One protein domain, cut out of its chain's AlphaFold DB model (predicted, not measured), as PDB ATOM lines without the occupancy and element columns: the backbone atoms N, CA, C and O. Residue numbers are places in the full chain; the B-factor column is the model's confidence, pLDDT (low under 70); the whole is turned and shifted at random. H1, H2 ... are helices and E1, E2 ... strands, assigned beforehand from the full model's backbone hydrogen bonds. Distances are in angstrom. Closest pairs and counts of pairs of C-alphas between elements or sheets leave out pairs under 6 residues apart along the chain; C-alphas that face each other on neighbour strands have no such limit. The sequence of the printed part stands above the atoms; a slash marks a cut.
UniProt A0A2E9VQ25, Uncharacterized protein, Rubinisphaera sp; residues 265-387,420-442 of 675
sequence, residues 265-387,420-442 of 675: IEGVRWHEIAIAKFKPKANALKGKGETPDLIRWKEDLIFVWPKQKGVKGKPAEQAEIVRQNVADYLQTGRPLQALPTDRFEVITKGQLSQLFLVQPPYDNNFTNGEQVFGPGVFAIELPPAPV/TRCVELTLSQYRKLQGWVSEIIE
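Overview. This is residues 265 to 387 and 420 to 442 of the 675 residues of an uncharacterized protein of Rubinisphaera sp (UniProt A0A2E9VQ25). Two small antiparallel sheets, one of four strands (E1, E7, E6, E5) and one of three (E2, E3, E4), are bridged by H3, which reaches both; the longest helix, H1, lies at one end beside the three-stranded sheet. Long loops, residues 274 to 292 and 360 to 377, spread round the four-stranded sheet towards the other end. The printed part has 146 residues, with three named helices and seven named strands in the order E1 E2 E3 H1 E4 H2 E5 E6 E7 H3. The class is mixed, helices and strands, with 70 residues, under half, in named elements. The whole is compact, with a radius of gyration of the C-alphas of 15.9 A and spans of 45 by 42 by 31 A.

Along the chain. E1, residues 269 to 273, begins at C-alpha 269 (179.839, 165.170, 119.926) and is 12.8 A long. E2 is residues 293 to 297 and E3 residues 300 to 304. H1, residues 315 to 331, is 24.3 A long from C-alpha 315 (181.130, 162.624, 103.588). E4, residues 344 to 347, H2, residues 349 to 352, and E5, residues 356 to 359, follow. E6 is residues 378 to 382. E7, residues 420 to 425, is 16.4 A long. H3, residues 427 to 441, is 20.7 A long and ends at C-alpha 441 (171.598, 185.237, 128.302).

Arrangement. The sheet E1 E7 E6 E5 is antiparallel and strongly twisted, with edge strands E1 and E5. N 271 and O 422 of E1 and E7 are 2.9 A apart, N 380 and O 423 of E6 and E7 2.9 A, and N 358 and O 379 of the hairpin E5 and E6 2.8 A, within hydrogen-bond range. H3 only grazes this sheet with residues 427 to 433; its closest C-alphas to E6 are those of Tyr 430 and Phe 378, 7.1 A apart. H3 also only grazes the sheet E2 E3 E4, with residues 429 to 440; the closest C-alphas of H3 and E2, Trp 436 and Arg 296, are 7.4 A apart. In that antiparallel sheet E2 and E3 form a hairpin, with N 295 and O 302 at 2.9 A; for E3 and E4, N 303 and O 345 are at 2.9 A. H1 only grazes it with residues 319 to 331; the closest C-alphas of H1 and E2, Leu 330 and Trp 297, are 7.9 A apart. H1 touches no helix. H2 only grazes the same sheet with residues 349 to 352 and touches H3, with residues 437 to 441 of H3 alone; the closest C-alphas, Lys 349 and Ile 440, are 6.8 A apart. E1 and E2 are apart. In H1 every O i to N i+4 pair is within hydrogen-bond range, in H3 10 of 11, and H2 is too short for such a pair.

Size, cuts and confidence. The C-alphas farthest apart, Lys 312 and Asp 363, are 46.9 A apart. Residues 388 to 419 are cut out, and C-alphas 387 and 420 are 13.2 A apart across the cut. The links E1 to E2, H1 to E4 and E5 to E6 are long. Mean pLDDT of the printed part is 88.4; residues 308 to 313, 360 to 365 and 387 are under 70.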
ATOM      1  N   ILE A 265     180.249 176.171 115.195       95.44
ATOM      2  CA  ILE A 265     181.129 175.214 115.870       95.44
ATOM      3  C   ILE A 265     180.945 173.869 115.157       95.44
ATOM      4  O   ILE A 265     179.830 173.366 115.037       95.44
ATOM      5  N   GLU A 266     182.031 173.303 114.633       93.31
ATOM      6  CA  GLU A 266     181.976 172.082 113.822       93.31
ATOM      7  C   GLU A 266     182.206 170.815 114.642       93.31
ATOM      8  O   GLU A 266     183.069 170.808 115.519       93.31
ATOM      9  N   GLY A 267     181.514 169.725 114.291       91.19
ATOM     10  CA  GLY A 267     181.840 168.380 114.783       91.19
ATOM     11  C   GLY A 267     181.750 168.207 116.304       91.19
ATOM     12  O   GLY A 267     182.576 167.510 116.895       91.19
ATOM     13  N   VAL A 268     180.760 168.847 116.927       95.44
ATOM     14  CA  VAL A 268     180.398 168.660 118.340       95.44
ATOM     15  C   VAL A 268     179.941 167.212 118.549       95.44
ATOM     16  O   VAL A 268     179.258 166.677 117.679       95.44
ATOM     17  N   ARG A 269     180.291 166.552 119.663       95.56
ATOM     18  CA  ARG A 269     179.839 165.170 119.926       95.56
ATOM     19  C   ARG A 269     178.557 165.154 120.765       95.56
ATOM     20  O   ARG A 269     178.497 165.762 121.824       95.56
ATOM     21  N   TRP A 270     177.529 164.457 120.286       95.94
ATOM     22  CA  TRP A 270     176.197 164.375 120.894       95.94
ATOM     23  C   TRP A 270     175.923 162.969 121.433       95.94
ATOM     24  O   TRP A 270     176.022 161.987 120.692       95.94
ATOM     25  N   HIS A 271     175.522 162.870 122.699       95.38
ATOM     26  CA  HIS A 271     175.271 161.612 123.400       95.38
ATOM     27  C   HIS A 271     173.856 161.578 123.986       95.38
ATOM     28  O   HIS A 271     173.451 162.493 124.694       95.38
ATOM     29  N   GLU A 272     173.124 160.489 123.744       94.31
ATOM     30  CA  GLU A 272     171.828 160.203 124.380       94.31
ATOM     31  C   GLU A 272     172.009 159.046 125.369       94.31
ATOM     32  O   GLU A 272     172.369 157.933 124.980       94.31
ATOM     33  N   ILE A 273     171.812 159.316 126.660       93.06
ATOM     34  CA  ILE A 273     172.297 158.477 127.757       93.06
ATOM     35  C   ILE A 273     171.132 158.131 128.686       93.06
ATOM     36  O   ILE A 273     170.544 158.980 129.351       93.06
ATOM     37  N   ALA A 274     170.775 156.850 128.734       91.94
ATOM     38  CA  ALA A 274     169.721 156.356 129.614       91.94
ATOM     39  C   ALA A 274     170.285 156.084 131.019       91.94
ATOM     40  O   ALA A 274     170.787 154.984 131.261       91.94
ATOM     41  N   ILE A 275     170.186 157.070 131.924       87.75
ATOM     42  CA  ILE A 275     170.730 157.040 133.300       87.75
ATOM     43  C   ILE A 275     170.447 155.705 133.999       87.75
ATOM     44  O   ILE A 275     171.383 155.017 134.390       87.75
ATOM     45  N   ALA A 276     169.188 155.254 134.023       87.62
ATOM     46  CA  ALA A 276     168.755 153.998 134.655       87.62
ATOM     47  C   ALA A 276     169.404 152.694 134.110       87.62
ATOM     48  O   ALA A 276     169.088 151.597 134.571       87.62
ATOM     49  N   LYS A 277     170.274 152.777 133.096       88.44
ATOM     50  CA  LYS A 277     171.109 151.671 132.589       88.44
ATOM     51  C   LYS A 277     172.589 152.029 132.461       88.44
ATOM     52  O   LYS A 277     173.388 151.158 132.109       88.44
ATOM     53  N   PHE A 278     172.951 153.286 132.683       89.94
ATOM     54  CA  PHE A 278     174.324 153.737 132.608       89.94
ATOM     55  C   PHE A 278     175.030 153.427 133.929       89.94
ATOM     56  O   PHE A 278     174.477 153.620 135.007       89.94
ATOM     57  N   LYS A 279     176.255 152.911 133.845       91.12
ATOM     58  CA  LYS A 279     177.169 152.856 134.986       91.12
ATOM     59  C   LYS A 279     178.348 153.749 134.615       91.12
ATOM     60  O   LYS A 279     178.964 153.437 133.585       91.12
ATOM     61  N   PRO A 280     178.644 154.823 135.371       89.50
ATOM     62  CA  PRO A 280     179.836 155.614 135.118       89.50
ATOM     63  C   PRO A 280     181.060 154.697 135.130       89.50
ATOM     64  O   PRO A 280     181.143 153.748 135.914       89.50
ATOM     65  N   LYS A 281     181.923 154.920 134.139       91.75
ATOM     66  CA  LYS A 281     183.275 154.372 134.021       91.75
ATOM     67  C   LYS A 281     184.119 155.408 133.284       91.75
ATOM     68  O   LYS A 281     183.683 155.921 132.248       91.75
ATOM     69  N   ALA A 282     185.329 155.678 133.753       91.06
ATOM     70  CA  ALA A 282     186.227 156.644 133.137       91.06
ATOM     71  C   ALA A 282     186.443 156.326 131.647       91.06
ATOM     72  O   ALA A 282     186.759 155.196 131.269       91.06
ATOM     73  N   ASN A 283     186.303 157.339 130.788       92.56
ATOM     74  CA  ASN A 283     186.351 157.237 129.324       92.56
ATOM     75  C   ASN A 283     185.252 156.347 128.679       92.56
ATOM     76  O   ASN A 283     185.365 156.020 127.495       92.56
ATOM     77  N   ALA A 284     184.177 155.957 129.383       93.69
ATOM     78  CA  ALA A 284     183.115 155.100 128.834       93.69
ATOM     79  C   ALA A 284     182.432 155.651 127.574       93.69
ATOM     80  O   ALA A 284     181.974 154.856 126.746       93.69
ATOM     81  N   LEU A 285     182.349 156.976 127.419       92.88
ATOM     82  CA  LEU A 285     181.711 157.634 126.273       92.88
ATOM     83  C   LEU A 285     182.707 158.257 125.287       92.88
ATOM     84  O   LEU A 285     182.302 158.694 124.211       92.88
ATOM     85  N   LYS A 286     184.009 158.223 125.594       92.81
ATOM     86  CA  LYS A 286     185.069 158.849 124.794       92.81
ATOM     87  C   LYS A 286     185.013 158.436 123.322       92.81
ATOM     88  O   LYS A 286     185.185 157.263 122.986       92.81
ATOM     89  N   GLY A 287     184.788 159.411 122.441       88.50
ATOM     90  CA  GLY A 287     184.733 159.203 120.989       88.50
ATOM     91  C   GLY A 287     183.504 158.433 120.479       88.50
ATOM     92  O   GLY A 287     183.517 157.971 119.339       88.50
ATOM     93  N   LYS A 288     182.459 158.276 121.301       91.44
ATOM     94  CA  LYS A 288     181.133 157.787 120.882       91.44
ATOM     95  C   LYS A 288     180.222 158.973 120.524       91.44
ATOM     96  O   LYS A 288     180.677 160.112 120.477       91.44
ATOM     97  N   GLY A 289     178.945 158.696 120.271       91.88
ATOM     98  CA  GLY A 289     177.941 159.715 119.959       91.88
ATOM     99  C   GLY A 289     177.801 160.027 118.466       91.88
ATOM    100  O   GLY A 289     178.488 159.461 117.613       91.88
ATOM    101  N   GLU A 290     176.861 160.916 118.154       94.00
ATOM    102  CA  GLU A 290     176.684 161.505 116.823       94.00
ATOM    103  C   GLU A 290     177.515 162.794 116.704       94.00
ATOM    104  O   GLU A 290     177.933 163.351 117.716       94.00
ATOM    105  N   THR A 291     177.768 163.285 115.486       93.88
ATOM    106  CA  THR A 291     178.554 164.518 115.265       93.88
ATOM    107  C   THR A 291     177.753 165.608 114.538       93.88
ATOM    108  O   THR A 291     177.955 165.798 113.330       93.88
ATOM    109  N   PRO A 292     176.801 166.288 115.204       95.50
ATOM    110  CA  PRO A 292     176.207 167.509 114.672       95.50
ATOM    111  C   PRO A 292     177.220 168.665 114.587       95.50
ATOM    112  O   PRO A 292     178.224 168.715 115.297       95.50
ATOM    113  N   ASP A 293     176.920 169.632 113.727       95.12
ATOM    114  CA  ASP A 293     177.462 170.986 113.825       95.12
ATOM    115  C   ASP A 293     176.510 171.834 114.683       95.12
ATOM    116  O   ASP A 293     175.291 171.653 114.621       95.12
ATOM    117  N   LEU A 294     177.050 172.771 115.460       96.06
ATOM    118  CA  LEU A 294     176.283 173.700 116.291       96.06
ATOM    119  C   LEU A 294     176.377 175.114 115.701       96.06
ATOM    120  O   LEU A 294     177.467 175.615 115.415       96.06
ATOM    121  N   ILE A 295     175.224 175.742 115.480       95.44
ATOM    122  CA  ILE A 295     175.086 177.033 114.800       95.44
ATOM    123  C   ILE A 295     174.360 178.007 115.725       95.44
ATOM    124  O   ILE A 295     173.269 177.701 116.206       95.44
ATOM    125  N   ARG A 296     174.925 179.200 115.929       95.19
ATOM    126  CA  ARG A 296     174.222 180.306 116.589       95.19
ATOM    127  C   ARG A 296     173.349 181.043 115.581       95.19
ATOM    128  O   ARG A 296     173.826 181.447 114.519       95.19
ATOM    129  N   TRP A 297     172.084 181.267 115.925       93.44
ATOM    130  CA  TRP A 297     171.155 182.025 115.097       93.44
ATOM    131  C   TRP A 297     170.308 182.972 115.949       93.44
ATOM    132  O   TRP A 297     169.320 182.571 116.556       93.44
ATOM    133  N   LYS A 298     170.696 184.255 115.967       92.06
ATOM    134  CA  LYS A 298     170.172 185.261 116.907       92.06
ATOM    135  C   LYS A 298     170.399 184.812 118.365       92.06
ATOM    136  O   LYS A 298     171.550 184.683 118.784       92.06
ATOM    137  N   GLU A 299     169.306 184.564 119.080       94.62
ATOM    138  CA  GLU A 299     169.204 184.119 120.474       94.62
ATOM    139  C   GLU A 299     168.938 182.604 120.597       94.62
ATOM    140  O   GLU A 299     168.835 182.081 121.702       94.62
ATOM    141  N   ASP A 300     168.836 181.885 119.472       94.31
ATOM    142  CA  ASP A 300     168.657 180.434 119.443       94.31
ATOM    143  C   ASP A 300     169.981 179.724 119.106       94.31
ATOM    144  O   ASP A 300     170.772 180.185 118.270       94.31
ATOM    145  N   LEU A 301     170.192 178.543 119.693       95.88
ATOM    146  CA  LEU A 301     171.240 177.608 119.281       95.88
ATOM    147  C   LEU A 301     170.629 176.439 118.504       95.88
ATOM    148  O   LEU A 301     169.682 175.800 118.959       95.88
ATOM    149  N   ILE A 302     171.184 176.143 117.327       95.25
ATOM    150  CA  ILE A 302     170.666 175.128 116.405       95.25
ATOM    151  C   ILE A 302     171.705 174.023 116.213       95.25
ATOM    152  O   ILE A 302     172.772 174.250 115.642       95.25
ATOM    153  N   PHE A 303     171.364 172.804 116.627       95.62
ATOM    154  CA  PHE A 303     172.115 171.598 116.285       95.62
ATOM    155  C   PHE A 303     171.671 171.095 114.912       95.62
ATOM    156  O   PHE A 303     170.478 170.926 114.655       95.62
ATOM    157  N   VAL A 304     172.627 170.835 114.023       94.69
ATOM    158  CA  VAL A 304     172.391 170.365 112.653       94.69
ATOM    159  C   VAL A 304     173.180 169.091 112.405       94.69
ATOM    160  O   VAL A 304     174.400 169.078 112.526       94.69
ATOM    161  N   TRP A 305     172.504 168.028 111.974       93.31
ATOM    162  CA  TRP A 305     173.156 166.771 111.621       93.31
ATOM    163  C   TRP A 305     173.463 166.734 110.113       93.31
ATOM    164  O   TRP A 305     172.543 166.555 109.303       93.31
ATOM    165  N   PRO A 306     174.736 166.884 109.686       85.62
ATOM    166  CA  PRO A 306     175.099 166.748 108.280       85.62
ATOM    167  C   PRO A 306     174.868 165.313 107.783       85.62
ATOM    168  O   PRO A 306     175.159 164.330 108.469       85.62
ATOM    169  N   LYS A 307     174.355 165.172 106.554       74.94
ATOM    170  CA  LYS A 307     173.973 163.871 105.981       74.94
ATOM    171  C   LYS A 307     175.189 162.967 105.726       74.94
ATOM    172  O   LYS A 307     175.798 163.018 104.663       74.94
ATOM    173  N   GLN A 308     175.481 162.063 106.659       63.59
ATOM    174  CA  GLN A 308     176.593 161.097 106.577       63.59
ATOM    175  C   GLN A 308     176.458 160.044 105.445       63.59
ATOM    176  O   GLN A 308     177.438 159.389 105.098       63.59
ATOM    177  N   LYS A 309     175.255 159.813 104.887       54.69
ATOM    178  CA  LYS A 309     174.919 158.596 104.104       54.69
ATOM    179  C   LYS A 309     174.544 158.827 102.624       54.69
ATOM    180  O   LYS A 309     173.639 158.175 102.103       54.69
ATOM    181  N   GLY A 310     175.248 159.701 101.900       53.81
ATOM    182  CA  GLY A 310     175.114 159.806 100.437       53.81
ATOM    183  C   GLY A 310     176.000 158.807  99.675       53.81
ATOM    184  O   GLY A 310     177.206 159.005  99.550       53.81
ATOM    185  N   VAL A 311     175.374 157.776  99.093       52.84
ATOM    186  CA  VAL A 311     175.949 156.501  98.583       52.84
ATOM    187  C   VAL A 311     177.175 156.584  97.635       52.84
ATOM    188  O   VAL A 311     177.829 155.565  97.425       52.84
ATOM    189  N   LYS A 312     177.523 157.741  97.044       61.47
ATOM    190  CA  LYS A 312     178.662 157.882  96.099       61.47
ATOM    191  C   LYS A 312     179.453 159.203  96.202       61.47
ATOM    192  O   LYS A 312     179.863 159.742  95.176       61.47
ATOM    193  N   GLY A 313     179.689 159.741  97.399       61.25
ATOM    194  CA  GLY A 313     180.553 160.924  97.569       61.25
ATOM    195  C   GLY A 313     181.348 160.929  98.874       61.25
ATOM    196  O   GLY A 313     181.126 160.086  99.740       61.25
ATOM    197  N   LYS A 314     182.284 161.876  99.012       77.50
ATOM    198  CA  LYS A 314     183.035 162.082 100.258       77.50
ATOM    199  C   LYS A 314     182.096 162.669 101.328       77.50
ATOM    200  O   LYS A 314     181.421 163.653 101.020       77.50
ATOM    201  N   PRO A 315     182.067 162.147 102.568       77.19
ATOM    202  CA  PRO A 315     181.130 162.624 103.588       77.19
ATOM    203  C   PRO A 315     181.382 164.088 103.977       77.19
ATOM    204  O   PRO A 315     180.432 164.854 104.062       77.19
ATOM    205  N   ALA A 316     182.645 164.516 104.097       80.50
ATOM    206  CA  ALA A 316     182.995 165.910 104.398       80.50
ATOM    207  C   ALA A 316     182.509 166.907 103.323       80.50
ATOM    208  O   ALA A 316     182.053 167.997 103.641       80.50
ATOM    209  N   GLU A 317     182.551 166.518 102.045       83.56
ATOM    210  CA  GLU A 317     182.092 167.352 100.923       83.56
ATOM    211  C   GLU A 317     180.557 167.474 100.906       83.56
ATOM    212  O   GLU A 317     180.015 168.542 100.637       83.56
ATOM    213  N   GLN A 318     179.844 166.402 101.271       81.94
ATOM    214  CA  GLN A 318     178.387 166.431 101.446       81.94
ATOM    215  C   GLN A 318     177.969 167.236 102.683       81.94
ATOM    216  O   GLN A 318     177.015 168.006 102.599       81.94
ATOM    217  N   ALA A 319     178.689 167.097 103.800       84.62
ATOM    218  CA  ALA A 319     178.480 167.904 104.998       84.62
ATOM    219  C   ALA A 319     178.617 169.398 104.678       84.62
ATOM    220  O   ALA A 319     177.720 170.172 104.998       84.62
ATOM    221  N   GLU A 320     179.676 169.792 103.968       85.88
ATOM    222  CA  GLU A 320     179.920 171.192 103.606       85.88
ATOM    223  C   GLU A 320     178.846 171.767 102.670       85.88
ATOM    224  O   GLU A 320     178.383 172.889 102.869       85.88
ATOM    225  N   ILE A 321     178.320 170.964 101.739       87.06
ATOM    226  CA  ILE A 321     177.144 171.344 100.943       87.06
ATOM    227  C   ILE A 321     175.895 171.519 101.830       87.06
ATOM    228  O   ILE A 321     175.127 172.458 101.615       87.06
ATOM    229  N   VAL A 322     175.658 170.660 102.830       87.69
ATOM    230  CA  VAL A 322     174.527 170.826 103.770       87.69
ATOM    231  C   VAL A 322     174.687 172.101 104.603       87.69
ATOM    232  O   VAL A 322     173.749 172.890 104.673       87.69
ATOM    233  N   ARG A 323     175.879 172.353 105.154       87.62
ATOM    234  CA  ARG A 323     176.205 173.559 105.936       87.62
ATOM    235  C   ARG A 323     175.971 174.843 105.140       87.62
ATOM    236  O   ARG A 323     175.345 175.765 105.653       87.62
ATOM    237  N   GLN A 324     176.399 174.884 103.877       87.75
ATOM    238  CA  GLN A 324     176.157 176.029 102.992       87.75
ATOM    239  C   GLN A 324     174.662 176.224 102.710       87.75
ATOM    240  O   GLN A 324     174.162 177.333 102.864       87.75
ATOM    241  N   ASN A 325     173.919 175.152 102.405       90.00
ATOM    242  CA  ASN A 325     172.469 175.250 102.211       90.00
ATOM    243  C   ASN A 325     171.728 175.718 103.480       90.00
ATOM    244  O   ASN A 325     170.740 176.437 103.362       90.00
ATOM    245  N   VAL A 326     172.187 175.340 104.679       90.88
ATOM    246  CA  VAL A 326     171.649 175.846 105.956       90.88
ATOM    247  C   VAL A 326     171.978 177.327 106.143       90.88
ATOM    248  O   VAL A 326     171.074 178.104 106.443       90.88
ATOM    249  N   ALA A 327     173.225 177.738 105.899       88.25
ATOM    250  CA  ALA A 327     173.642 179.139 105.946       88.25
ATOM    251  C   ALA A 327     172.789 180.023 105.018       88.25
ATOM    252  O   ALA A 327     172.218 181.015 105.468       88.25
ATOM    253  N   ASP A 328     172.628 179.616 103.754       89.38
ATOM    254  CA  ASP A 328     171.735 180.264 102.787       89.38
ATOM    255  C   ASP A 328     170.292 180.353 103.303       89.38
ATOM    256  O   ASP A 328     169.623 181.377 103.159       89.38
ATOM    257  N   TYR A 329     169.782 179.258 103.875       91.12
ATOM    258  CA  TYR A 329     168.399 179.173 104.330       91.12
ATOM    259  C   TYR A 329     168.125 180.167 105.460       91.12
ATOM    260  O   TYR A 329     167.178 180.954 105.360       91.12
ATOM    261  N   LEU A 330     168.991 180.171 106.478       90.19
ATOM    262  CA  LEU A 330     168.949 181.094 107.609       90.19
ATOM    263  C   LEU A 330     169.081 182.549 107.128       90.19
ATOM    264  O   LEU A 330     168.213 183.368 107.433       90.19
ATOM    265  N   GLN A 331     170.064 182.857 106.269       88.31
ATOM    266  CA  GLN A 331     170.223 184.186 105.653       88.31
ATOM    267  C   GLN A 331     168.965 184.664 104.898       88.31
ATOM    268  O   GLN A 331     168.709 185.865 104.846       88.31
ATOM    269  N   THR A 332     168.140 183.764 104.343       90.44
ATOM    270  CA  THR A 332     166.863 184.146 103.702       90.44
ATOM    271  C   THR A 332     165.691 184.391 104.666       90.44
ATOM    272  O   THR A 332     164.581 184.634 104.196       90.44
ATOM    273  N   GLY A 333     165.899 184.341 105.988       86.56
ATOM    274  CA  GLY A 333     164.885 184.699 106.993       86.56
ATOM    275  C   GLY A 333     163.671 183.763 107.043       86.56
ATOM    276  O   GLY A 333     162.585 184.171 107.450       86.56
ATOM    277  N   ARG A 334     163.829 182.519 106.581       88.00
ATOM    278  CA  ARG A 334     162.764 181.506 106.519       88.00
ATOM    279  C   ARG A 334     162.519 180.845 107.887       88.00
ATOM    280  O   ARG A 334     163.442 180.787 108.698       88.00
ATOM    281  N   PRO A 335     161.313 180.298 108.147       87.19
ATOM    282  CA  PRO A 335     161.019 179.605 109.400       87.19
ATOM    283  C   PRO A 335     161.878 178.343 109.570       87.19
ATOM    284  O   PRO A 335     161.985 177.528 108.653       87.19
ATOM    285  N   LEU A 336     162.429 178.147 110.773       87.00
ATOM    286  CA  LEU A 336     163.346 177.044 111.109       87.00
ATOM    287  C   LEU A 336     162.769 175.647 110.805       87.00
ATOM    288  O   LEU A 336     163.509 174.727 110.475       87.00
ATOM    289  N   GLN A 337     161.440 175.508 110.834       85.19
ATOM    290  CA  GLN A 337     160.696 174.267 110.575       85.19
ATOM    291  C   GLN A 337     161.013 173.576 109.235       85.19
ATOM    292  O   GLN A 337     160.759 172.382 109.113       85.19
ATOM    293  N   ALA A 338     161.530 174.294 108.230       85.88
ATOM    294  CA  ALA A 338     161.816 173.732 106.903       85.88
ATOM    295  C   ALA A 338     163.297 173.860 106.487       85.88
ATOM    296  O   ALA A 338     163.597 174.028 105.299       85.88
ATOM    297  N   LEU A 339     164.215 173.781 107.459       87.94
ATOM    298  CA  LEU A 339     165.662 173.679 107.235       87.94
ATOM    299  C   LEU A 339     166.030 172.493 106.305       87.94
ATOM    300  O   LEU A 339     165.397 171.437 106.366       87.94
ATOM    301  N   PRO A 340     167.060 172.619 105.440       86.88
ATOM    302  CA  PRO A 340     167.404 171.623 104.413       86.88
ATOM    303  C   PRO A 340     168.227 170.428 104.956       86.88
ATOM    304  O   PRO A 340     169.264 170.058 104.403       86.88
ATOM    305  N   THR A 341     167.770 169.821 106.052       87.62
ATOM    306  CA  THR A 341     168.512 168.877 106.916       87.62
ATOM    307  C   THR A 341     167.641 167.682 107.319       87.62
ATOM    308  O   THR A 341     166.437 167.851 107.465       87.62
ATOM    309  N   ASP A 342     168.216 166.487 107.531       84.50
ATOM    310  CA  ASP A 342     167.427 165.301 107.952       84.50
ATOM    311  C   ASP A 342     167.034 165.327 109.437       84.50
ATOM    312  O   ASP A 342     165.938 164.906 109.793       84.50
ATOM    313  N   ARG A 343     167.932 165.819 110.297       90.69
ATOM    314  CA  ARG A 343     167.709 166.049 111.727       90.69
ATOM    315  C   ARG A 343     168.298 167.417 112.066       90.69
ATOM    316  O   ARG A 343     169.428 167.721 111.674       90.69
ATOM    317  N   PHE A 344     167.521 168.229 112.766       93.62
ATOM    318  CA  PHE A 344     167.974 169.443 113.432       93.62
ATOM    319  C   PHE A 344     167.233 169.567 114.763       93.62
ATOM    320  O   PHE A 344     166.163 168.982 114.934       93.62
ATOM    321  N   GLU A 345     167.799 170.321 115.693       93.75
ATOM    322  CA  GLU A 345     167.165 170.662 116.962       93.75
ATOM    323  C   GLU A 345     167.471 172.120 117.301       93.75
ATOM    324  O   GLU A 345     168.535 172.624 116.944       93.75
ATOM    325  N   VAL A 346     166.531 172.800 117.956       94.81
ATOM    326  CA  VAL A 346     166.647 174.205 118.356       94.81
ATOM    327  C   VAL A 346     166.512 174.282 119.872       94.81
ATOM    328  O   VAL A 346     165.528 173.784 120.417       94.81
ATOM    329  N   ILE A 347     167.479 174.915 120.530       95.56
ATOM    330  CA  ILE A 347     167.406 175.313 121.937       95.56
ATOM    331  C   ILE A 347     167.192 176.826 121.955       95.56
ATOM    332  O   ILE A 347     168.013 177.577 121.427       95.56
ATOM    333  N   THR A 348     166.067 177.257 122.522       95.31
ATOM    334  CA  THR A 348     165.675 178.677 122.580       95.31
ATOM    335  C   THR A 348     166.272 179.381 123.802       95.31
ATOM    336  O   THR A 348     166.627 178.703 124.766       95.31
ATOM    337  N   LYS A 349     166.347 180.724 123.822       94.62
ATOM    338  CA  LYS A 349     166.908 181.518 124.947       94.62
ATOM    339  C   LYS A 349     166.447 181.044 126.336       94.62
ATOM    340  O   LYS A 349     167.282 180.762 127.187       94.62
ATOM    341  N   GLY A 350     165.142 180.827 126.536       93.44
ATOM    342  CA  GLY A 350     164.576 180.335 127.810       93.44
ATOM    343  C   GLY A 350     164.897 178.871 128.171       93.44
ATOM    344  O   GLY A 350     164.582 178.419 129.271       93.44
ATOM    345  N   GLN A 351     165.516 178.118 127.260       94.12
ATOM    346  CA  GLN A 351     166.080 176.791 127.505       94.12
ATOM    347  C   GLN A 351     167.611 176.818 127.662       94.12
ATOM    348  O   GLN A 351     168.165 175.873 128.219       94.12
ATOM    349  N   LEU A 352     168.309 177.873 127.217       93.62
ATOM    350  CA  LEU A 352     169.759 178.006 127.419       93.62
ATOM    351  C   LEU A 352     170.108 178.161 128.905       93.62
ATOM    352  O   LEU A 352     171.086 177.578 129.359       93.62
ATOM    353  N   SER A 353     169.246 178.823 129.684       92.81
ATOM    354  CA  SER A 353     169.339 178.912 131.152       92.81
ATOM    355  C   SER A 353     169.189 177.566 131.889       92.81
ATOM    356  O   SER A 353     169.247 177.536 133.112       92.81
ATOM    357  N   GLN A 354     168.959 176.462 131.166       93.19
ATOM    358  CA  GLN A 354     168.877 175.092 131.695       93.19
ATOM    359  C   GLN A 354     170.074 174.221 131.260       93.19
ATOM    360  O   GLN A 354     170.076 173.020 131.521       93.19
ATOM    361  N   LEU A 355     171.064 174.789 130.562       93.81
ATOM    362  CA  LEU A 355     172.323 174.102 130.263       93.81
ATOM    363  C   LEU A 355     173.143 173.960 131.551       93.81
ATOM    364  O   LEU A 355     173.292 174.927 132.292       93.81
ATOM    365  N   PHE A 356     173.704 172.775 131.794       91.31
ATOM    366  CA  PHE A 356     174.485 172.484 133.001       91.31
ATOM    367  C   PHE A 356     175.812 171.796 132.658       91.31
ATOM    368  O   PHE A 356     175.855 170.950 131.766       91.31
ATOM    369  N   LEU A 357     176.908 172.139 133.346       90.94
ATOM    370  CA  LEU A 357     178.228 171.558 133.082       90.94
ATOM    371  C   LEU A 357     178.441 170.269 133.901       90.94
ATOM    372  O   LEU A 357     178.437 170.279 135.125       90.94
ATOM    373  N   VAL A 358     178.638 169.149 133.205       87.44
ATOM    374  CA  VAL A 358     178.731 167.782 133.761       87.44
ATOM    375  C   VAL A 358     180.183 167.308 133.931       87.44
ATOM    376  O   VAL A 358     180.460 166.414 134.729       87.44
ATOM    377  N   GLN A 359     181.118 167.870 133.161       84.06
ATOM    378  CA  GLN A 359     182.556 167.574 133.228       84.06
ATOM    379  C   GLN A 359     183.325 168.838 132.777       84.06
ATOM    380  O   GLN A 359     182.892 169.400 131.758       84.06
ATOM    381  N   PRO A 360     184.429 169.318 133.412       67.75
ATOM    382  CA  PRO A 360     185.376 168.724 134.396       67.75
ATOM    383  C   PRO A 360     184.806 168.464 135.816       67.75
ATOM    384  O   PRO A 360     183.601 168.620 135.988       67.75
ATOM    385  N   PRO A 361     185.575 167.878 136.767       57.31
ATOM    386  CA  PRO A 361     185.001 166.983 137.770       57.31
ATOM    387  C   PRO A 361     184.220 167.721 138.857       57.31
ATOM    388  O   PRO A 361     184.746 168.600 139.533       57.31
ATOM    389  N   TYR A 362     182.989 167.262 139.053       59.03
ATOM    390  CA  TYR A 362     182.125 167.575 140.182       59.03
ATOM    391  C   TYR A 362     181.407 166.293 140.596       59.03
ATOM    392  O   TYR A 362     181.124 165.444 139.742       59.03
ATOM    393  N   ASP A 363     181.032 166.190 141.868       62.12
ATOM    394  CA  ASP A 363     180.143 165.142 142.379       62.12
ATOM    395  C   ASP A 363     178.689 165.401 141.965       62.12
ATOM    396  O   ASP A 363     177.779 165.579 142.772       62.12
ATOM    397  N   ASN A 364     178.462 165.439 140.652       66.88
ATOM    398  CA  ASN A 364     177.123 165.400 140.099       66.88
ATOM    399  C   ASN A 364     176.593 163.958 140.096       66.88
ATOM    400  O   ASN A 364     177.323 162.995 139.847       66.88
ATOM    401  N   ASN A 365     175.279 163.832 140.297       67.56
ATOM    402  CA  ASN A 365     174.532 162.565 140.345       67.56
ATOM    403  C   ASN A 365     174.594 161.730 139.043       67.56
ATOM    404  O   ASN A 365     173.938 160.693 138.942       67.56
ATOM    405  N   PHE A 366     175.304 162.210 138.018       77.12
ATOM    406  CA  PHE A 366     175.395 161.595 136.701       77.12
ATOM    407  C   PHE A 366     176.731 160.868 136.477       77.12
ATOM    408  O   PHE A 366     176.741 159.781 135.888       77.12
ATOM    409  N   THR A 367     177.855 161.435 136.935       76.88
ATOM    410  CA  THR A 367     179.184 160.813 136.806       76.88
ATOM    411  C   THR A 367     179.741 160.222 138.095       76.88
ATOM    412  O   THR A 367     180.604 159.350 137.996       76.88
ATOM    413  N   ASN A 368     179.283 160.667 139.272       81.69
ATOM    414  CA  ASN A 368     179.926 160.398 140.565       81.69
ATOM    415  C   ASN A 368     181.427 160.772 140.530       81.69
ATOM    416  O   ASN A 368     182.292 159.930 140.772       81.69
ATOM    417  N   GLY A 369     181.741 161.988 140.070       81.94
ATOM    418  CA  GLY A 369     183.111 162.493 139.908       81.94
ATOM    419  C   GLY A 369     183.897 161.909 138.718       81.94
ATOM    420  O   GLY A 369     184.897 162.490 138.290       81.94
ATOM    421  N   GLU A 370     183.464 160.793 138.116       87.69
ATOM    422  CA  GLU A 370     184.239 160.129 137.064       87.69
ATOM    423  C   GLU A 370     184.291 160.904 135.732       87.69
ATOM    424  O   GLU A 370     183.286 161.355 135.182       87.69
ATOM    425  N   GLN A 371     185.472 160.947 135.103       89.56
ATOM    426  CA  GLN A 371     185.658 161.529 133.767       89.56
ATOM    427  C   GLN A 371     185.135 160.595 132.656       89.56
ATOM    428  O   GLN A 371     185.892 159.967 131.905       89.56
ATOM    429  N   VAL A 372     183.811 160.481 132.554       93.31
ATOM    430  CA  VAL A 372     183.085 159.583 131.640       93.31
ATOM    431  C   VAL A 372     183.382 159.859 130.158       93.31
ATOM    432  O   VAL A 372     183.508 158.915 129.367       93.31
ATOM    433  N   PHE A 373     183.544 161.125 129.769       93.19
ATOM    434  CA  PHE A 373     183.881 161.520 128.392       93.19
ATOM    435  C   PHE A 373     185.405 161.498 128.144       93.19
ATOM    436  O   PHE A 373     185.859 161.358 127.005       93.19
ATOM    437  N   GLY A 374     186.197 161.497 129.222       91.94
ATOM    438  CA  GLY A 374     187.660 161.414 129.234       91.94
ATOM    439  C   GLY A 374     188.357 162.752 129.526       91.94
ATOM    440  O   GLY A 374     187.720 163.797 129.427       91.94
ATOM    441  N   PRO A 375     189.657 162.734 129.877       91.19
ATOM    442  CA  PRO A 375     190.386 163.907 130.372       91.19
ATOM    443  C   PRO A 375     190.491 165.035 129.348       91.19
ATOM    444  O   PRO A 375     190.612 164.777 128.147       91.19
ATOM    445  N   GLY A 376     190.464 166.274 129.848       90.88
ATOM    446  CA  GLY A 376     190.566 167.508 129.063       90.88
ATOM    447  C   GLY A 376     189.332 167.874 128.223       90.88
ATOM    448  O   GLY A 376     189.383 168.853 127.483       90.88
ATOM    449  N   VAL A 377     188.236 167.113 128.311       94.06
ATOM    450  CA  VAL A 377     187.016 167.329 127.515       94.06
ATOM    451  C   VAL A 377     185.878 167.863 128.387       94.06
ATOM    452  O   VAL A 377     185.693 167.408 129.518       94.06
ATOM    453  N   PHE A 378     185.108 168.804 127.842       94.75
ATOM    454  CA  PHE A 378     183.946 169.413 128.491       94.75
ATOM    455  C   PHE A 378     182.676 168.662 128.103       94.75
ATOM    456  O   PHE A 378     182.526 168.266 126.945       94.75
ATOM    457  N   ALA A 379     181.752 168.491 129.044       94.62
ATOM    458  CA  ALA A 379     180.445 167.896 128.779       94.62
ATOM    459  C   ALA A 379     179.339 168.778 129.355       94.62
ATOM    460  O   ALA A 379     179.364 169.083 130.542       94.62
ATOM    461  N   ILE A 380     178.372 169.169 128.527       94.69
ATOM    462  CA  ILE A 380     177.211 169.976 128.924       94.69
ATOM    463  C   ILE A 380     175.955 169.110 128.815       94.69
ATOM    464  O   ILE A 380     175.692 168.550 127.748       94.69
ATOM    465  N   GLU A 381     175.177 168.991 129.889       94.31
ATOM    466  CA  GLU A 381     173.813 168.472 129.819       94.31
ATOM    467  C   GLU A 381     172.910 169.519 129.166       94.31
ATOM    468  O   GLU A 381     172.909 170.700 129.519       94.31
ATOM    469  N   LEU A 382     172.168 169.066 128.161       95.19
ATOM    470  CA  LEU A 382     171.166 169.853 127.475       95.19
ATOM    471  C   LEU A 382     169.822 169.724 128.196       95.19
ATOM    472  O   LEU A 382     169.510 168.635 128.686       95.19
ATOM    473  N   PRO A 383     168.971 170.766 128.152       92.88
ATOM    474  CA  PRO A 383     167.588 170.671 128.608       92.88
ATOM    475  C   PRO A 383     166.893 169.422 128.045       92.88
ATOM    476  O   PRO A 383     167.183 169.004 126.909       92.88
ATOM    477  N   PRO A 384     165.941 168.829 128.792       88.56
ATOM    478  CA  PRO A 384     165.154 167.712 128.291       88.56
ATOM    479  C   PRO A 384     164.511 168.104 126.961       88.56
ATOM    480  O   PRO A 384     164.090 169.250 126.774       88.56
ATOM    481  N   ALA A 385     164.457 167.155 126.021       82.62
ATOM    482  CA  ALA A 385     163.812 167.394 124.735       82.62
ATOM    483  C   ALA A 385     162.406 167.959 124.995       82.62
ATOM    484  O   ALA A 385     161.685 167.363 125.807       82.62
ATOM    485  N   PRO A 386     162.002 169.078 124.358       72.62
ATOM    486  CA  PRO A 386     160.652 169.586 124.525       72.62
ATOM    487  C   PRO A 386     159.712 168.439 124.181       72.62
ATOM    488  O   PRO A 386     159.820 167.856 123.097       72.62
ATOM    489  N   VAL A 387     158.853 168.059 125.129       62.81
ATOM    490  CA  VAL A 387     157.980 166.892 124.981       62.81
ATOM    491  C   VAL A 387     156.852 167.284 124.035       62.81
ATOM    492  O   VAL A 387     155.726 167.548 124.450       62.81
ATOM    493  N   THR A 420     168.837 161.387 129.278       92.00
ATOM    494  CA  THR A 420     169.648 162.605 129.425       92.00
ATOM    495  C   THR A 420     170.505 162.793 128.179       92.00
ATOM    496  O   THR A 420     170.872 161.829 127.495       92.00
ATOM    497  N   ARG A 421     170.769 164.050 127.824       94.19
ATOM    498  CA  ARG A 421     171.332 164.423 126.525       94.19
ATOM    499  C   ARG A 421     172.547 165.298 126.765       94.19
ATOM    500  O   ARG A 421     172.403 166.411 127.250       94.19
ATOM    501  N   CYS A 422     173.731 164.788 126.452       95.19
ATOM    502  CA  CYS A 422     174.988 165.466 126.745       95.19
ATOM    503  C   CYS A 422     175.726 165.839 125.461       95.19
ATOM    504  O   CYS A 422     175.792 165.058 124.508       95.19
ATOM    505  N   VAL A 423     176.327 167.022 125.469       96.50
ATOM    506  CA  VAL A 423     177.152 167.563 124.393       96.50
ATOM    507  C   VAL A 423     178.599 167.662 124.860       96.50
ATOM    508  O   VAL A 423     178.913 168.346 125.827       96.50
ATOM    509  N   GLU A 424     179.468 166.940 124.163       95.75
ATOM    510  CA  GLU A 424     180.901 166.824 124.410       95.75
ATOM    511  C   GLU A 424     181.667 167.800 123.492       95.75
ATOM    512  O   GLU A 424     181.495 167.784 122.266       95.75
ATOM    513  N   LEU A 425     182.508 168.644 124.099       96.75
ATOM    514  CA  LEU A 425     183.175 169.796 123.483       96.75
ATOM    515  C   LEU A 425     184.676 169.831 123.817       96.75
ATOM    516  O   LEU A 425     185.084 169.548 124.944       96.75
ATOM    517  N   THR A 426     185.508 170.242 122.857       96.31
ATOM    518  CA  THR A 426     186.918 170.606 123.095       96.31
ATOM    519  C   THR A 426     187.038 172.036 123.629       96.31
ATOM    520  O   THR A 426     186.081 172.806 123.573       96.31
ATOM    521  N   LEU A 427     188.214 172.425 124.135       95.88
ATOM    522  CA  LEU A 427     188.441 173.736 124.756       95.88
ATOM    523  C   LEU A 427     188.068 174.927 123.852       95.88
ATOM    524  O   LEU A 427     187.400 175.856 124.301       95.88
ATOM    525  N   SER A 428     188.441 174.899 122.572       95.69
ATOM    526  CA  SER A 428     188.090 175.944 121.599       95.69
ATOM    527  C   SER A 428     186.604 175.946 121.222       95.69
ATOM    528  O   SER A 428     186.035 177.018 121.004       95.69
ATOM    529  N   GLN A 429     185.950 174.779 121.189       96.38
ATOM    530  CA  GLN A 429     184.500 174.675 120.991       96.38
ATOM    531  C   GLN A 429     183.743 175.232 122.211       96.38
ATOM    532  O   GLN A 429     182.812 176.019 122.050       96.38
ATOM    533  N   TYR A 430     184.185 174.883 123.422       96.44
ATOM    534  CA  TYR A 430     183.634 175.354 124.693       96.44
ATOM    535  C   TYR A 430     183.781 176.873 124.865       96.44
ATOM    536  O   TYR A 430     182.784 177.547 125.108       96.44
ATOM    537  N   ARG A 431     184.977 177.445 124.643       95.81
ATOM    538  CA  ARG A 431     185.197 178.907 124.713       95.81
ATOM    539  C   ARG A 431     184.293 179.676 123.743       95.81
ATOM    540  O   ARG A 431     183.724 180.696 124.126       95.81
ATOM    541  N   LYS A 432     184.114 179.174 122.509       95.94
ATOM    542  CA  LYS A 432     183.153 179.742 121.544       95.94
ATOM    543  C   LYS A 432     181.715 179.668 122.062       95.94
ATOM    544  O   LYS A 432     180.994 180.651 121.945       95.94
ATOM    545  N   LEU A 433     181.302 178.527 122.619       96.38
ATOM    546  CA  LEU A 433     179.945 178.342 123.127       96.38
ATOM    547  C   LEU A 433     179.657 179.226 124.347       96.38
ATOM    548  O   LEU A 433     178.615 179.868 124.365       96.38
ATOM    549  N   GLN A 434     180.567 179.321 125.321       95.12
ATOM    550  CA  GLN A 434     180.377 180.204 126.478       95.12
ATOM    551  C   GLN A 434     180.232 181.663 126.036       95.12
ATOM    552  O   GLN A 434     179.276 182.314 126.434       95.12
ATOM    553  N   GLY A 435     181.091 182.145 125.128       94.69
ATOM    554  CA  GLY A 435     180.971 183.498 124.564       94.69
ATOM    555  C   GLY A 435     179.721 183.730 123.698       94.69
ATOM    556  O   GLY A 435     179.384 184.870 123.408       94.69
ATOM    557  N   TRP A 436     179.023 182.675 123.266       96.06
ATOM    558  CA  TRP A 436     177.694 182.791 122.656       96.06
ATOM    559  C   TRP A 436     176.584 182.814 123.699       96.06
ATOM    560  O   TRP A 436     175.631 183.567 123.548       96.06
ATOM    561  N   VAL A 437     176.677 181.956 124.715       95.50
ATOM    562  CA  VAL A 437     175.648 181.820 125.747       95.50
ATOM    563  C   VAL A 437     175.627 183.055 126.644       95.50
ATOM    564  O   VAL A 437     174.537 183.540 126.929       95.50
ATOM    565  N   SER A 438     176.781 183.642 126.985       94.44
ATOM    566  CA  SER A 438     176.831 184.918 127.707       94.44
ATOM    567  C   SER A 438     176.184 186.063 126.928       94.44
ATOM    568  O   SER A 438     175.348 186.769 127.478       94.44
ATOM    569  N   GLU A 439     176.485 186.201 125.633       95.12
ATOM    570  CA  GLU A 439     175.913 187.245 124.766       95.12
ATOM    571  C   GLU A 439     174.404 187.049 124.502       95.12
ATOM    572  O   GLU A 439     173.717 187.988 124.109       95.12
ATOM    573  N   ILE A 440     173.870 185.834 124.690       95.31
ATOM    574  CA  ILE A 440     172.437 185.539 124.527       95.31
ATOM    575  C   ILE A 440     171.670 185.655 125.849       95.31
ATOM    576  O   ILE A 440     170.539 186.137 125.834       95.31
ATOM    577  N   ILE A 441     172.229 185.187 126.968       95.69
ATOM    578  CA  ILE A 441     171.598 185.237 128.302       95.69
ATOM    579  C   ILE A 441     171.822 186.598 128.982       95.69
ATOM    580  O   ILE A 441     171.061 186.945 129.877       95.69
ATOM    581  N   GLU A 442     172.809 187.375 128.524       94.81
ATOM    582  CA  GLU A 442     173.283 188.626 129.139       94.81
ATOM    583  C   GLU A 442     173.947 188.374 130.514       94.81
ATOM    584  O   GLU A 442     173.814 189.149 131.456       94.81
TER     585      GLU A 442